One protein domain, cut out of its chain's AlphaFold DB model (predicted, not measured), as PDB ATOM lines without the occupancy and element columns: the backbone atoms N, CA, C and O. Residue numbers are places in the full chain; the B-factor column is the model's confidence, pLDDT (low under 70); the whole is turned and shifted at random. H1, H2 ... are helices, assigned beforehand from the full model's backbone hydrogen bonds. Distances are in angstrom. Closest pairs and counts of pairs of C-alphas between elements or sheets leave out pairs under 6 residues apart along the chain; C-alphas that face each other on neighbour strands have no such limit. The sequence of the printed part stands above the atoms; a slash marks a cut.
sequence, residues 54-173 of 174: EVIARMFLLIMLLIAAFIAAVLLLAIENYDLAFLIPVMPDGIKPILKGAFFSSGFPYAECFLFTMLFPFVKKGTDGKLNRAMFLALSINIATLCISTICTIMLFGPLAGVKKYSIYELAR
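What this domain is: This is residues 54 to 173 of the 174 residues of an uncharacterized protein of Paenibacillus sp. Soil522 (UniProt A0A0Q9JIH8). A long helix, H5, runs through the middle of a loose, open frame of helices; H1 runs along one side and comes nearest H5 toward their last residues, while H3 and H4 make an arm on another side, well off both. The short H2 and H6 pack on the last part of H5. The printed part has 120 residues with six named helices, H1 to H6 in chain order, no named strand, and is all helix. It is loose, with a radius of gyration of the C-alphas of 17.6 A, and spans 51 by 34 by 22 A.

How they stand to each other: H5, residues 128 to 160, is the hub, touching three helices, and has a kink of 64 degrees near residue 154. H1, residues 54 to 81, only just touches it, with 3 pairs of C-alphas within 8 A, the closest those of Asn 81 and Leu 156 at 6.2 A; the two run the same way at a shallow tilt of 31 degrees. H2, residues 84 to 87, touches residues 151 to 159 of H5 alone, closest at the C-alphas of Phe 86 and Gly 158, 4.9 A. H6, residues 167 to 171, touches H5, closest at the C-alphas of Thr 153 and Ser 167, 6.4 A, and H1, at those of Ala 78 and Leu 171, 6.6 A. H3, residues 95 to 107, and H4, residues 111 to 122, meet only through their link; H3 and H5 are apart, as are H4 and H5. Every O i to N i+4 pair is within hydrogen-bond range in H3 and H6, against 20 of 24 in H1, 27 of 29 in H5 and 1 of 8 in H4, where 7 of 9 O i to N i+3 pairs are; H2 is too short for an O i to N i+4 pair.

Where its parts are: H5 is 43.9 A long, H1 41.9 A, H4 20.2 A, H3 18.9 A. C-alpha 54 lies at (368.947, 370.505, 314.500), C-alpha 160 at (343.671, 366.131, 281.414).

The domain as a whole: The farthest C-alphas, of Ala 85 and Lys 125, are 51.5 A apart. The printed part has no cut, no link is long, and no printed residue is under 70 in pLDDT.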
ATOM      1  N   GLU A  54     368.899 369.038 314.483       91.19
ATOM      2  CA  GLU A  54     368.947 370.505 314.500       91.19
ATOM      3  C   GLU A  54     369.403 371.080 313.151       91.19
ATOM      4  O   GLU A  54     368.904 372.114 312.701       91.19
ATOM      5  N   VAL A  55     370.346 370.409 312.483       93.56
ATOM      6  CA  VAL A  55     370.794 370.798 311.141       93.56
ATOM      7  C   VAL A  55     369.691 370.507 310.126       93.56
ATOM      8  O   VAL A  55     369.376 371.373 309.311       93.56
ATOM      9  N   ILE A  56     369.042 369.341 310.229       93.31
ATOM     10  CA  ILE A  56     367.904 368.971 309.373       93.31
ATOM     11  C   ILE A  56     366.788 370.018 309.474       93.31
ATOM     12  O   ILE A  56     366.332 370.515 308.448       93.31
ATOM     13  N   ALA A  57     366.389 370.408 310.688       90.44
ATOM     14  CA  ALA A  57     365.319 371.380 310.902       90.44
ATOM     15  C   ALA A  57     365.646 372.765 310.314       90.44
ATOM     16  O   ALA A  57     364.788 373.389 309.688       90.44
ATOM     17  N   ARG A  58     366.894 373.235 310.465       91.25
ATOM     18  CA  ARG A  58     367.344 374.515 309.891       91.25
ATOM     19  C   ARG A  58     367.348 374.494 308.365       91.25
ATOM     20  O   ARG A  58     366.848 375.428 307.741       91.25
ATOM     21  N   MET A  59     367.866 373.422 307.770       93.88
ATOM     22  CA  MET A  59     367.886 373.262 306.314       93.88
ATOM     23  C   MET A  59     366.479 373.097 305.737       93.88
ATOM     24  O   MET A  59     366.188 373.646 304.676       93.88
ATOM     25  N   PHE A  60     365.589 372.401 306.448       90.81
ATOM     26  CA  PHE A  60     364.209 372.192 306.019       90.81
ATOM     27  C   PHE A  60     363.455 373.513 305.833       90.81
ATOM     28  O   PHE A  60     362.745 373.666 304.844       90.81
ATOM     29  N   LEU A  61     363.648 374.492 306.724       89.88
ATOM     30  CA  LEU A  61     363.011 375.807 306.597       89.88
ATOM     31  C   LEU A  61     363.452 376.533 305.318       89.88
ATOM     32  O   LEU A  61     362.612 377.077 304.602       89.88
ATOM     33  N   LEU A  62     364.752 376.502 305.008       92.88
ATOM     34  CA  LEU A  62     365.300 377.118 303.798       92.88
ATOM     35  C   LEU A  62     364.770 376.434 302.532       92.88
ATOM     36  O   LEU A  62     364.325 377.110 301.606       92.88
ATOM     37  N   ILE A  63     364.778 375.099 302.513       93.25
ATOM     38  CA  ILE A  63     364.272 374.307 301.385       93.25
ATOM     39  C   ILE A  63     362.774 374.560 301.185       93.25
ATOM     40  O   ILE A  63     362.334 374.752 300.054       93.25
ATOM     41  N   MET A  64     361.991 374.612 302.265       92.00
ATOM     42  CA  MET A  64     360.547 374.841 302.195       92.00
ATOM     43  C   MET A  64     360.218 376.232 301.645       92.00
ATOM     44  O   MET A  64     359.372 376.342 300.760       92.00
ATOM     45  N   LEU A  65     360.927 377.274 302.095       93.12
ATOM     46  CA  LEU A  65     360.755 378.631 301.569       93.12
ATOM     47  C   LEU A  65     361.100 378.700 300.077       93.12
ATOM     48  O   LEU A  65     360.353 379.294 299.301       93.12
ATOM     49  N   LEU A  66     362.195 378.055 299.670       95.19
ATOM     50  CA  LEU A  66     362.614 378.005 298.273       95.19
ATOM     51  C   LEU A  66     361.572 377.290 297.397       95.19
ATOM     52  O   LEU A  66     361.182 377.816 296.358       95.19
ATOM     53  N   ILE A  67     361.080 376.125 297.829       92.69
ATOM     54  CA  ILE A  67     360.042 375.370 297.110       92.69
ATOM     55  C   ILE A  67     358.751 376.187 297.011       92.69
ATOM     56  O   ILE A  67     358.170 376.270 295.931       92.69
ATOM     57  N   ALA A  68     358.314 376.819 298.101       93.19
ATOM     58  CA  ALA A  68     357.123 377.662 298.095       93.19
ATOM     59  C   ALA A  68     357.267 378.839 297.116       93.19
ATOM     60  O   ALA A  68     356.332 379.127 296.369       93.19
ATOM     61  N   ALA A  69     358.446 379.468 297.067       95.06
ATOM     62  CA  ALA A  69     358.741 380.535 296.118       95.06
ATOM     63  C   ALA A  69     358.695 380.044 294.661       95.06
ATOM     64  O   ALA A  69     358.083 380.702 293.823       95.06
ATOM     65  N   PHE A  70     359.271 378.876 294.358       94.62
ATOM     66  CA  PHE A  70     359.207 378.293 293.012       94.62
ATOM     67  C   PHE A  70     357.786 377.914 292.602       94.62
ATOM     68  O   PHE A  70     357.387 378.216 291.480       94.62
ATOM     69  N   ILE A  71     357.009 377.295 293.495       94.19
ATOM     70  CA  ILE A  71     355.602 376.978 293.223       94.19
ATOM     71  C   ILE A  71     354.839 378.269 292.923       94.19
ATOM     72  O   ILE A  71     354.171 378.350 291.899       94.19
ATOM     73  N   ALA A  72     354.974 379.295 293.768       94.50
ATOM     74  CA  ALA A  72     354.319 380.579 293.541       94.50
ATOM     75  C   ALA A  72     354.735 381.202 292.200       94.50
ATOM     76  O   ALA A  72     353.872 381.643 291.447       94.50
ATOM     77  N   ALA A  73     356.028 381.190 291.869       95.19
ATOM     78  CA  ALA A  73     356.530 381.714 290.603       95.19
ATOM     79  C   ALA A  73     355.921 380.985 289.396       95.19
ATOM     80  O   ALA A  73     355.409 381.640 288.495       95.19
ATOM     81  N   VAL A  74     355.912 379.647 289.398       94.50
ATOM     82  CA  VAL A  74     355.312 378.848 288.316       94.50
ATOM     83  C   VAL A  74     353.822 379.147 288.171       94.50
ATOM     84  O   VAL A  74     353.348 379.394 287.066       94.50
ATOM     85  N   LEU A  75     353.084 379.174 289.284       94.00
ATOM     86  CA  LEU A  75     351.644 379.429 289.257       94.00
ATOM     87  C   LEU A  75     351.297 380.837 288.760       94.00
ATOM     88  O   LEU A  75     350.269 381.006 288.106       94.00
ATOM     89  N   LEU A  76     352.132 381.833 289.067       94.31
ATOM     90  CA  LEU A  76     351.956 383.207 288.596       94.31
ATOM     91  C   LEU A  76     352.329 383.363 287.120       94.31
ATOM     92  O   LEU A  76     351.634 384.067 286.396       94.31
ATOM     93  N   LEU A  77     353.393 382.704 286.665       93.62
ATOM     94  CA  LEU A  77     353.818 382.760 285.264       93.62
ATOM     95  C   LEU A  77     352.807 382.093 284.324       93.62
ATOM     96  O   LEU A  77     352.629 382.554 283.203       93.62
ATOM     97  N   ALA A  78     352.102 381.060 284.787       92.88
ATOM     98  CA  ALA A  78     351.082 380.370 283.999       92.88
ATOM     99  C   ALA A  78     349.717 381.096 283.953       92.88
ATOM    100  O   ALA A  78     348.772 380.560 283.374       92.88
ATOM    101  N   ILE A  79     349.584 382.297 284.539       92.12
ATOM    102  CA  ILE A  79     348.283 382.964 284.723       92.12
ATOM    103  C   ILE A  79     347.551 383.279 283.413       92.12
ATOM    104  O   ILE A  79     346.326 383.192 283.367       92.12
ATOM    105  N   GLU A  80     348.287 383.606 282.347       91.62
ATOM    106  CA  GLU A  80     347.710 383.936 281.035       91.62
ATOM    107  C   GLU A  80     347.106 382.713 280.332       91.62
ATOM    108  O   GLU A  80     346.235 382.861 279.477       91.62
ATOM    109  N   ASN A  81     347.529 381.508 280.719       91.69
ATOM    110  CA  ASN A  81     347.090 380.255 280.111       91.69
ATOM    111  C   ASN A  81     345.894 379.619 280.840       91.69
ATOM    112  O   ASN A  81     345.425 378.554 280.441       91.69
ATOM    113  N   TYR A  82     345.415 380.223 281.928       94.81
ATOM    114  CA  TYR A  82     344.319 379.663 282.708       94.81
ATOM    115  C   TYR A  82     342.951 379.942 282.086       94.81
ATOM    116  O   TYR A  82     342.573 381.091 281.865       94.81
ATOM    117  N   ASP A  83     342.157 378.884 281.930       95.25
ATOM    118  CA  ASP A  83     340.756 378.957 281.539       95.25
ATOM    119  C   ASP A  83     339.843 378.592 282.723       95.25
ATOM    120  O   ASP A  83     339.800 377.458 283.213       95.25
ATOM    121  N   LEU A  84     339.081 379.583 283.193       94.19
ATOM    122  CA  LEU A  84     338.101 379.429 284.270       94.19
ATOM    123  C   LEU A  84     336.953 378.482 283.893       94.19
ATOM    124  O   LEU A  84     336.335 377.901 284.790       94.19
ATOM    125  N   ALA A  85     336.665 378.302 282.599       94.94
ATOM    126  CA  ALA A  85     335.600 377.417 282.138       94.94
ATOM    127  C   ALA A  85     335.852 375.959 282.547       94.94
ATOM    128  O   ALA A  85     334.901 375.230 282.822       94.94
ATOM    129  N   PHE A  86     337.118 375.550 282.681       94.19
ATOM    130  CA  PHE A  86     337.477 374.192 283.095       94.19
ATOM    131  C   PHE A  86     337.162 373.864 284.560       94.19
ATOM    132  O   PHE A  86     337.203 372.694 284.936       94.19
ATOM    133  N   LEU A  87     336.810 374.850 285.392       92.81
ATOM    134  CA  LEU A  87     336.345 374.595 286.763       92.81
ATOM    135  C   LEU A  87     334.893 374.104 286.825       92.81
ATOM    136  O   LEU A  87     334.432 373.677 287.886       92.81
ATOM    137  N   ILE A  88     334.164 374.175 285.711       92.94
ATOM    138  CA  ILE A  88     332.749 373.827 285.624       92.94
ATOM    139  C   ILE A  88     332.593 372.631 284.667       92.94
ATOM    140  O   ILE A  88     333.219 372.615 283.607       92.94
ATOM    141  N   PRO A  89     331.735 371.641 284.983       89.44
ATOM    142  CA  PRO A  89     330.905 371.515 286.185       89.44
ATOM    143  C   PRO A  89     331.671 371.001 287.414       89.44
ATOM    144  O   PRO A  89     332.557 370.158 287.313       89.44
ATOM    145  N   VAL A  90     331.268 371.461 288.601       90.19
ATOM    146  CA  VAL A  90     331.792 370.955 289.877       90.19
ATOM    147  C   VAL A  90     331.102 369.632 290.215       90.19
ATOM    148  O   VAL A  90     329.877 369.570 290.259       90.19
ATOM    149  N   MET A  91     331.888 368.588 290.503       87.81
ATOM    150  CA  MET A  91     331.401 367.250 290.885       87.81
ATOM    151  C   MET A  91     330.489 366.574 289.824       87.81
ATOM    152  O   MET A  91     329.385 366.136 290.159       87.81
ATOM    153  N   PRO A  92     330.929 366.427 288.557       88.56
ATOM    154  CA  PRO A  92     330.116 365.780 287.517       88.56
ATOM    155  C   PRO A  92     329.798 364.313 287.838       88.56
ATOM    156  O   PRO A  92     328.693 363.844 287.585       88.56
ATOM    157  N   ASP A  93     330.744 363.609 288.466       89.62
ATOM    158  CA  ASP A  93     330.656 362.179 288.792       89.62
ATOM    159  C   ASP A  93     330.104 361.904 290.211       89.62
ATOM    160  O   ASP A  93     330.215 360.794 290.748       89.62
ATOM    161  N   GLY A  94     329.529 362.922 290.859       92.44
ATOM    162  CA  GLY A  94     329.004 362.830 292.223       92.44
ATOM    163  C   GLY A  94     330.084 362.728 293.313       92.44
ATOM    164  O   GLY A  94     331.276 362.926 293.089       92.44
ATOM    165  N   ILE A  95     329.661 362.416 294.543       95.19
ATOM    166  CA  ILE A  95     330.528 362.476 295.737       95.19
ATOM    167  C   ILE A  95     331.476 361.274 295.884       95.19
ATOM    168  O   ILE A  95     332.493 361.344 296.572       95.19
ATOM    169  N   LYS A  96     331.164 360.146 295.237       94.81
ATOM    170  CA  LYS A  96     331.935 358.898 295.349       94.81
ATOM    171  C   LYS A  96     333.423 359.062 294.979       94.81
ATOM    172  O   LYS A  96     334.259 358.632 295.779       94.81
ATOM    173  N   PRO A  97     333.798 359.663 293.832       91.38
ATOM    174  CA  PRO A  97     335.206 359.909 293.513       91.38
ATOM    175  C   PRO A  97     335.875 360.892 294.480       91.38
ATOM    176  O   PRO A  97     337.051 360.707 294.783       91.38
ATOM    177  N   ILE A  98     335.136 361.863 295.031       92.19
ATOM    178  CA  ILE A  98     335.659 362.801 296.036       92.19
ATOM    179  C   ILE A  98     336.069 362.047 297.302       92.19
ATOM    180  O   ILE A  98     337.195 362.196 297.769       92.19
ATOM    181  N   LEU A  99     335.194 361.186 297.829       94.38
ATOM    182  CA  LEU A  99     335.499 360.386 299.019       94.38
ATOM    183  C   LEU A  99     336.656 359.414 298.773       94.38
ATOM    184  O   LEU A  99     337.505 359.232 299.644       94.38
ATOM    185  N   LYS A 100     336.724 358.821 297.575       92.31
ATOM    186  CA  LYS A 100     337.848 357.965 297.185       92.31
ATOM    187  C   LYS A 100     339.160 358.757 297.158       92.31
ATOM    188  O   LYS A 100     340.145 358.294 297.724       92.31
ATOM    189  N   GLY A 101     339.168 359.946 296.553       89.69
ATOM    190  CA  GLY A 101     340.326 360.843 296.540       89.69
ATOM    191  C   GLY A 101     340.743 361.269 297.947       89.69
ATOM    192  O   GLY A 101     341.912 361.146 298.295       89.69
ATOM    193  N   ALA A 102     339.786 361.663 298.790       90.75
ATOM    194  CA  ALA A 102     340.034 362.016 300.188       90.75
ATOM    195  C   ALA A 102     340.660 360.856 300.978       90.75
ATOM    196  O   ALA A 102     341.595 361.076 301.745       90.75
ATOM    197  N   PHE A 103     340.201 359.619 300.754       90.44
ATOM    198  CA  PHE A 103     340.792 358.431 301.372       90.44
ATOM    199  C   PHE A 103     342.256 358.237 300.949       90.44
ATOM    200  O   PHE A 103     343.112 358.058 301.814       90.44
ATOM    201  N   PHE A 104     342.577 358.348 299.654       87.69
ATOM    202  CA  PHE A 104     343.968 358.267 299.188       87.69
ATOM    203  C   PHE A 104     344.840 359.393 299.754       87.69
ATOM    204  O   PHE A 104     345.907 359.110 300.302       87.69
ATOM    205  N   SER A 105     344.360 360.639 299.700       86.81
ATOM    206  CA  SER A 105     345.086 361.805 300.215       86.81
ATOM    207  C   SER A 105     345.313 361.731 301.728       86.81
ATOM    208  O   SER A 105     346.344 362.187 302.218       86.81
ATOM    209  N   SER A 106     344.382 361.126 302.480       85.25
ATOM    210  CA  SER A 106     344.544 360.914 303.925       85.25
ATOM    211  C   SER A 106     345.731 360.005 304.261       85.25
ATOM    212  O   SER A 106     346.372 360.197 305.292       85.25
ATOM    213  N   GLY A 107     346.049 359.055 303.373       84.12
ATOM    214  CA  GLY A 107     347.240 358.219 303.464       84.12
ATOM    215  C   GLY A 107     348.491 358.996 303.069       84.12
ATOM    216  O   GLY A 107     349.341 359.276 303.908       84.12
ATOM    217  N   PHE A 108     348.604 359.382 301.802       83.00
ATOM    218  CA  PHE A 108     349.729 360.184 301.319       83.00
ATOM    219  C   PHE A 108     349.212 361.495 300.717       83.00
ATOM    220  O   PHE A 108     348.363 361.433 299.827       83.00
ATOM    221  N   PRO A 109     349.709 362.670 301.150       84.06
ATOM    222  CA  PRO A 109     350.907 362.880 301.980       84.06
ATOM    223  C   PRO A 109     350.655 363.013 303.500       84.06
ATOM    224  O   PRO A 109     351.595 363.242 304.254       84.06
ATOM    225  N   TYR A 110     349.413 362.908 303.991       88.12
ATOM    226  CA  TYR A 110     349.092 363.364 305.357       88.12
ATOM    227  C   TYR A 110     349.354 362.366 306.495       88.12
ATOM    228  O   TYR A 110     349.440 362.788 307.653       88.12
ATOM    229  N   ALA A 111     349.538 361.070 306.229       84.25
ATOM    230  CA  ALA A 111     349.809 360.112 307.303       84.25
ATOM    231  C   ALA A 111     351.160 360.359 308.002       84.25
ATOM    232  O   ALA A 111     351.326 360.016 309.174       84.25
ATOM    233  N   GLU A 112     352.112 361.017 307.334       81.88
ATOM    234  CA  GLU A 112     353.417 361.352 307.912       81.88
ATOM    235  C   GLU A 112     353.312 362.352 309.068       81.88
ATOM    236  O   GLU A 112     354.117 362.305 310.001       81.88
ATOM    237  N   CYS A 113     352.277 363.198 309.084       85.00
ATOM    238  CA  CYS A 113     352.018 364.095 310.210       85.00
ATOM    239  C   CYS A 113     351.838 363.318 311.524       85.00
ATOM    240  O   CYS A 113     352.297 363.773 312.572       85.00
ATOM    241  N   PHE A 114     351.234 362.123 311.473       82.44
ATOM    242  CA  PHE A 114     351.115 361.249 312.640       82.44
ATOM    243  C   PHE A 114     352.465 360.667 313.053       82.44
ATOM    244  O   PHE A 114     352.743 360.581 314.246       82.44
ATOM    245  N   LEU A 115     353.334 360.319 312.102       80.50
ATOM    246  CA  LEU A 115     354.679 359.825 312.410       80.50
ATOM    247  C   LEU A 115     355.506 360.882 313.148       80.50
ATOM    248  O   LEU A 115     356.159 360.562 314.139       80.50
ATOM    249  N   PHE A 116     355.406 362.153 312.751       81.06
ATOM    250  CA  PHE A 116     356.113 363.248 313.424       81.06
ATOM    251  C   PHE A 116     355.682 363.479 314.880       81.06
ATOM    252  O   PHE A 116     356.450 364.064 315.647       81.06
ATOM    253  N   THR A 117     354.529 362.958 315.316       83.19
ATOM    254  CA  THR A 117     354.138 363.000 316.739       83.19
ATOM    255  C   THR A 117     355.110 362.234 317.640       83.19
ATOM    256  O   THR A 117     355.220 362.553 318.822       83.19
ATOM    257  N   MET A 118     355.908 361.306 317.090       82.62
ATOM    258  CA  MET A 118     356.987 360.638 317.829       82.62
ATOM    259  C   MET A 118     358.039 361.616 318.374       82.62
ATOM    260  O   MET A 118     358.767 361.271 319.301       82.62
ATOM    261  N   LEU A 119     358.131 362.826 317.805       84.00
ATOM    262  CA  LEU A 119     359.046 363.869 318.261       84.00
ATOM    263  C   LEU A 119     358.499 364.661 319.456       84.00
ATOM    264  O   LEU A 119     359.274 365.322 320.146       84.00
ATOM    265  N   PHE A 120     357.195 364.588 319.739       85.06
ATOM    266  CA  PHE A 120     356.554 365.372 320.801       85.06
ATOM    267  C   PHE A 120     357.156 365.148 322.197       85.06
ATOM    268  O   PHE A 120     357.361 366.141 322.894       85.06
ATOM    269  N   PRO A 121     357.522 363.918 322.617       85.62
ATOM    270  CA  PRO A 121     358.172 363.700 323.912       85.62
ATOM    271  C   PRO A 121     359.516 364.427 324.069       85.62
ATOM    272  O   PRO A 121     359.971 364.625 325.193       85.62
ATOM    273  N   PHE A 122     360.152 364.819 322.960       85.31
ATOM    274  CA  PHE A 122     361.440 365.512 322.937       85.31
ATOM    275  C   PHE A 122     361.297 367.041 322.853       85.31
ATOM    276  O   PHE A 122     362.298 367.757 322.883       85.31
ATOM    277  N   VAL A 123     360.069 367.562 322.760       85.31
ATOM    278  CA  VAL A 123     359.800 369.004 322.746       85.31
ATOM    279  C   VAL A 123     359.903 369.579 324.164       85.31
ATOM    280  O   VAL A 123     359.527 368.955 325.157       85.31
ATOM    281  N   LYS A 124     360.406 370.813 324.272       86.06
ATOM    282  CA  LYS A 124     360.504 371.543 325.543       86.06
ATOM    283  C   LYS A 124     359.122 371.716 326.191       86.06
ATOM    284  O   LYS A 124     358.245 372.372 325.630       86.06
ATOM    285  N   LYS A 125     358.969 371.203 327.418       81.25
ATOM    286  CA  LYS A 125     357.748 371.343 328.232       81.25
ATOM    287  C   LYS A 125     357.330 372.814 328.384       81.25
ATOM    288  O   LYS A 125     358.184 373.685 328.559       81.25
ATOM    289  N   GLY A 126     356.022 373.082 328.333       78.62
ATOM    290  CA  GLY A 126     355.454 374.431 328.468       78.62
ATOM    291  C   GLY A 126     355.401 375.240 327.166       78.62
ATOM    292  O   GLY A 126     355.072 376.424 327.191       78.62
ATOM    293  N   THR A 127     355.713 374.622 326.020       81.62
ATOM    294  CA  THR A 127     355.573 375.245 324.689       81.62
ATOM    295  C   THR A 127     354.365 374.733 323.900       81.62
ATOM    296  O   THR A 127     354.124 375.196 322.785       81.62
ATOM    297  N   ASP A 128     353.555 373.861 324.503       79.88
ATOM    298  CA  ASP A 128     352.516 373.068 323.832       79.88
ATOM    299  C   ASP A 128     351.480 373.936 323.102       79.88
ATOM    300  O   ASP A 128     351.157 373.690 321.942       79.88
ATOM    301  N   GLY A 129     351.020 375.029 323.723       84.69
ATOM    302  CA  GLY A 129     350.060 375.943 323.093       84.69
ATOM    303  C   GLY A 129     350.616 376.664 321.856       84.69
ATOM    304  O   GLY A 129     349.910 376.833 320.861       84.69
ATOM    305  N   LYS A 130     351.896 377.061 321.888       87.06
ATOM    306  CA  LYS A 130     352.564 377.706 320.744       87.06
ATOM    307  C   LYS A 130     352.850 376.694 319.638       87.06
ATOM    308  O   LYS A 130     352.633 377.010 318.471       87.06
ATOM    309  N   LEU A 131     353.290 375.491 320.013       86.75
ATOM    310  CA  LEU A 131     353.548 374.403 319.079       86.75
ATOM    311  C   LEU A 131     352.269 374.005 318.339       86.75
ATOM    312  O   LEU A 131     352.263 374.018 317.113       86.75
ATOM    313  N   ASN A 132     351.172 373.750 319.056       87.19
ATOM    314  CA  ASN A 132     349.901 373.365 318.441       87.19
ATOM    315  C   ASN A 132     349.426 374.418 317.437       87.19
ATOM    316  O   ASN A 132     349.079 374.086 316.306       87.19
ATOM    317  N   ARG A 133     349.480 375.705 317.809       90.38
ATOM    318  CA  ARG A 133     349.119 376.800 316.899       90.38
ATOM    319  C   ARG A 133     350.007 376.827 315.651       90.38
ATOM    320  O   ARG A 133     349.487 376.999 314.552       90.38
ATOM    321  N   ALA A 134     351.318 376.647 315.807       90.25
ATOM    322  CA  ALA A 134     352.250 376.604 314.683       90.25
ATOM    323  C   ALA A 134     351.990 375.395 313.766       90.25
ATOM    324  O   ALA A 134     352.004 375.546 312.548       90.25
ATOM    325  N   MET A 135     351.685 374.226 314.334       89.88
ATOM    326  CA  MET A 135     351.353 373.018 313.574       89.88
ATOM    327  C   MET A 135     350.059 373.177 312.771       89.88
ATOM    328  O   MET A 135     350.047 372.889 311.577       89.88
ATOM    329  N   PHE A 136     348.987 373.686 313.390       91.31
ATOM    330  CA  PHE A 136     347.726 373.952 312.689       91.31
ATOM    331  C   PHE A 136     347.883 375.005 311.591       91.31
ATOM    332  O   PHE A 136     347.278 374.870 310.527       91.31
ATOM    333  N   LEU A 137     348.717 376.023 311.818       94.06
ATOM    334  CA  LEU A 137     349.033 377.022 310.802       94.06
ATOM    335  C   LEU A 137     349.799 376.395 309.631       94.06
ATOM    336  O   LEU A 137     349.408 376.589 308.484       94.06
ATOM    337  N   ALA A 138     350.844 375.610 309.905       91.12
ATOM    338  CA  ALA A 138     351.628 374.935 308.872       91.12
ATOM    339  C   ALA A 138     350.772 373.967 308.041       91.12
ATOM    340  O   ALA A 138     350.863 373.964 306.814       91.12
ATOM    341  N   LEU A 139     349.894 373.198 308.694       92.00
ATOM    342  CA  LEU A 139     348.958 372.300 308.018       92.00
ATOM    343  C   LEU A 139     347.966 373.078 307.143       92.00
ATOM    344  O   LEU A 139     347.767 372.723 305.985       92.00
ATOM    345  N   SER A 140     347.389 374.162 307.666       94.19
ATOM    346  CA  SER A 140     346.467 375.020 306.908       94.19
ATOM    347  C   SER A 140     347.132 375.624 305.671       94.19
ATOM    348  O   SER A 140     346.544 375.608 304.593       94.19
ATOM    349  N   ILE A 141     348.372 376.111 305.805       93.62
ATOM    350  CA  ILE A 141     349.151 376.646 304.680       93.62
ATOM    351  C   ILE A 141     349.399 375.550 303.640       93.62
ATOM    352  O   ILE A 141     349.164 375.777 302.459       93.62
ATOM    353  N   ASN A 142     349.807 374.350 304.063       92.25
ATOM    354  CA  ASN A 142     350.047 373.237 303.147       92.25
ATOM    355  C   ASN A 142     348.781 372.829 302.372       92.25
ATOM    356  O   ASN A 142     348.839 372.677 301.152       92.25
ATOM    357  N   ILE A 143     347.640 372.711 303.060       93.25
ATOM    358  CA  ILE A 143     346.345 372.411 302.432       93.25
ATOM    359  C   ILE A 143     345.980 373.506 301.427       93.25
ATOM    360  O   ILE A 143     345.602 373.197 300.300       93.25
ATOM    361  N   ALA A 144     346.136 374.781 301.798       95.12
ATOM    362  CA  ALA A 144     345.864 375.894 300.895       95.12
ATOM    363  C   ALA A 144     346.750 375.833 299.641       95.12
ATOM    364  O   ALA A 144     346.234 375.927 298.530       95.12
ATOM    365  N   THR A 145     348.058 375.604 299.792       93.00
ATOM    366  CA  THR A 145     348.983 375.461 298.658       93.00
ATOM    367  C   THR A 145     348.595 374.295 297.748       93.00
ATOM    368  O   THR A 145     348.601 374.453 296.527       93.00
ATOM    369  N   LEU A 146     348.216 373.143 298.314       92.06
ATOM    370  CA  LEU A 146     347.783 371.981 297.535       92.06
ATOM    371  C   LEU A 146     346.478 372.257 296.772       92.06
ATOM    372  O   LEU A 146     346.381 371.936 295.586       92.06
ATOM    373  N   CYS A 147     345.497 372.888 297.421       93.88
ATOM    374  CA  CYS A 147     344.236 373.276 296.790       93.88
ATOM    375  C   CYS A 147     344.461 374.275 295.649       93.88
ATOM    376  O   CYS A 147     343.956 374.054 294.552       93.88
ATOM    377  N   ILE A 148     345.251 375.329 295.879       95.38
ATOM    378  CA  ILE A 148     345.568 376.341 294.859       95.38
ATOM    379  C   ILE A 148     346.269 375.683 293.665       95.38
ATOM    380  O   ILE A 148     345.833 375.853 292.532       95.38
ATOM    381  N   SER A 149     347.294 374.866 293.919       93.44
ATOM    382  CA  SER A 149     348.004 374.102 292.884       93.44
ATOM    383  C   SER A 149     347.056 373.223 292.055       93.44
ATOM    384  O   SER A 149     347.128 373.203 290.824       93.44
ATOM    385  N   THR A 150     346.119 372.538 292.715       92.88
ATOM    386  CA  THR A 150     345.134 371.672 292.049       92.88
ATOM    387  C   THR A 150     344.165 372.482 291.189       92.88
ATOM    388  O   THR A 150     343.914 372.112 290.046       92.88
ATOM    389  N   ILE A 151     343.661 373.609 291.701       94.44
ATOM    390  CA  ILE A 151     342.767 374.511 290.961       94.44
ATOM    391  C   ILE A 151     343.472 375.055 289.715       94.44
ATOM    392  O   ILE A 151     342.933 374.930 288.621       94.44
ATOM    393  N   CYS A 152     344.698 375.570 289.852       94.31
ATOM    394  CA  CYS A 152     345.494 376.047 288.718       94.31
ATOM    395  C   CYS A 152     345.759 374.935 287.692       94.31
ATOM    396  O   CYS A 152     345.672 375.162 286.490       94.31
ATOM    397  N   THR A 153     346.015 373.708 288.155       94.06
ATOM    398  CA  THR A 153     346.181 372.543 287.273       94.06
ATOM    399  C   THR A 153     344.911 372.245 286.475       94.06
ATOM    400  O   THR A 153     345.000 371.958 285.281       94.06
ATOM    401  N   ILE A 154     343.732 372.332 287.099       94.50
ATOM    402  CA  ILE A 154     342.443 372.156 286.411       94.50
ATOM    403  C   ILE A 154     342.205 373.296 285.415       94.50
ATOM    404  O   ILE A 154     341.826 373.028 284.280       94.50
ATOM    405  N   MET A 155     342.479 374.545 285.797       94.62
ATOM    406  CA  MET A 155     342.317 375.709 284.916       94.62
ATOM    407  C   MET A 155     343.246 375.674 283.699       94.62
ATOM    408  O   MET A 155     342.909 376.247 282.673       94.62
ATOM    409  N   LEU A 156     344.403 375.014 283.786       93.75
ATOM    410  CA  LEU A 156     345.314 374.886 282.648       93.75
ATOM    411  C   LEU A 156     345.000 373.664 281.771       93.75
ATOM    412  O   LEU A 156     344.982 373.756 280.548       93.75
ATOM    413  N   PHE A 157     344.794 372.495 282.383       92.81
ATOM    414  CA  PHE A 157     344.719 371.220 281.655       92.81
ATOM    415  C   PHE A 157     343.302 370.658 281.497       92.81
ATOM    416  O   PHE A 157     343.119 369.671 280.777       92.81
ATOM    417  N   GLY A 158     342.312 371.230 282.182       90.81
ATOM    418  CA  GLY A 158     340.920 370.796 282.149       90.81
ATOM    419  C   GLY A 158     340.765 369.284 282.368       90.81
ATOM    420  O   GLY A 158     341.267 368.761 283.367       90.81
ATOM    421  N   PRO A 159     340.132 368.541 281.438       86.50
ATOM    422  CA  PRO A 159     339.934 367.092 281.564       86.50
ATOM    423  C   PRO A 159     341.228 366.281 281.743       86.50
ATOM    424  O   PRO A 159     341.197 365.171 282.277       86.50
ATOM    425  N   LEU A 160     342.378 366.812 281.312       88.44
ATOM    426  CA  LEU A 160     343.671 366.131 281.414       88.44
ATOM    427  C   LEU A 160     344.331 366.289 282.791       88.44
ATOM    428  O   LEU A 160     345.288 365.565 283.084       88.44
ATOM    429  N   ALA A 161     343.819 367.174 283.652       87.31
ATOM    430  CA  ALA A 161     344.389 367.456 284.969       87.31
ATOM    431  C   ALA A 161     344.523 366.201 285.852       87.31
ATOM    432  O   ALA A 161     345.495 366.071 286.592       87.31
ATOM    433  N   GLY A 162     343.593 365.244 285.737       82.06
ATOM    434  CA  GLY A 162     343.618 363.991 286.506       82.06
ATOM    435  C   GLY A 162     344.586 362.920 285.983       82.06
ATOM    436  O   GLY A 162     344.863 361.952 286.687       82.06
ATOM    437  N   VAL A 163     345.098 363.069 284.756       85.38
ATOM    438  CA  VAL A 163     345.977 362.077 284.104       85.38
ATOM    439  C   VAL A 163     347.422 362.573 284.034       85.38
ATOM    440  O   VAL A 163     348.366 361.775 284.031       85.38
ATOM    441  N   LYS A 164     347.617 363.895 284.004       84.50
ATOM    442  CA  LYS A 164     348.932 364.534 284.004       84.50
ATOM    443  C   LYS A 164     349.629 364.345 285.350       84.50
ATOM    444  O   LYS A 164     349.295 364.975 286.347       84.50
ATOM    445  N   LYS A 165     350.644 363.481 285.354       84.75
ATOM    446  CA  LYS A 165     351.583 363.356 286.474       84.75
ATOM    447  C   LYS A 165     352.470 364.597 286.545       84.75
ATOM    448  O   LYS A 165     352.751 365.209 285.521       84.75
ATOM    449  N   TYR A 166     352.959 364.908 287.745       87.62
ATOM    450  CA  TYR A 166     353.902 366.008 287.982       87.62
ATOM    451  C   TYR A 166     353.345 367.377 287.566       87.62
ATOM    452  O   TYR A 166     354.022 368.159 286.908       87.62
ATOM    453  N   SER A 167     352.105 367.667 287.968       86.62
ATOM    454  CA  SER A 167     351.320 368.811 287.500       86.62
ATOM    455  C   SER A 167     352.082 370.135 287.528       86.62
ATOM    456  O   SER A 167     352.233 370.745 286.484       86.62
ATOM    457  N   ILE A 168     352.666 370.539 288.663       86.69
ATOM    458  CA  ILE A 168     353.435 371.799 288.753       86.69
ATOM    459  C   ILE A 168     354.612 371.851 287.769       86.69
ATOM    460  O   ILE A 168     354.899 372.904 287.212       86.69
ATOM    461  N   TYR A 169     355.288 370.727 287.528       88.75
ATOM    462  CA  TYR A 169     356.364 370.680 286.540       88.75
ATOM    463  C   TYR A 169     355.822 370.852 285.111       88.75
ATOM    464  O   TYR A 169     356.415 371.570 284.313       88.75
ATOM    465  N   GLU A 170     354.683 370.234 284.793       87.19
ATOM    466  CA  GLU A 170     354.029 370.409 283.493       87.19
ATOM    467  C   GLU A 170     353.494 371.841 283.313       87.19
ATOM    468  O   GLU A 170     353.636 372.375 282.218       87.19
ATOM    469  N   LEU A 171     352.970 372.488 284.369       86.94
ATOM    470  CA  LEU A 171     352.602 373.917 284.353       86.94
ATOM    471  C   LEU A 171     353.807 374.809 284.026       86.94
ATOM    472  O   LEU A 171     353.666 375.806 283.337       86.94
ATOM    473  N   ALA A 172     354.996 374.468 284.524       87.31
ATOM    474  CA  ALA A 172     356.208 375.244 284.259       87.31
ATOM    475  C   ALA A 172     356.755 375.057 282.832       87.31
ATOM    476  O   ALA A 172     357.667 375.778 282.428       87.31
ATOM    477  N   ARG A 173     356.272 374.046 282.099       84.25
ATOM    478  CA  ARG A 173     356.744 373.700 280.752       84.25
ATOM    479  C   ARG A 173     355.882 374.306 279.640       84.25
ATOM    480  O   ARG A 173     356.347 374.354 278.501       84.25
TER     481      ARG A 173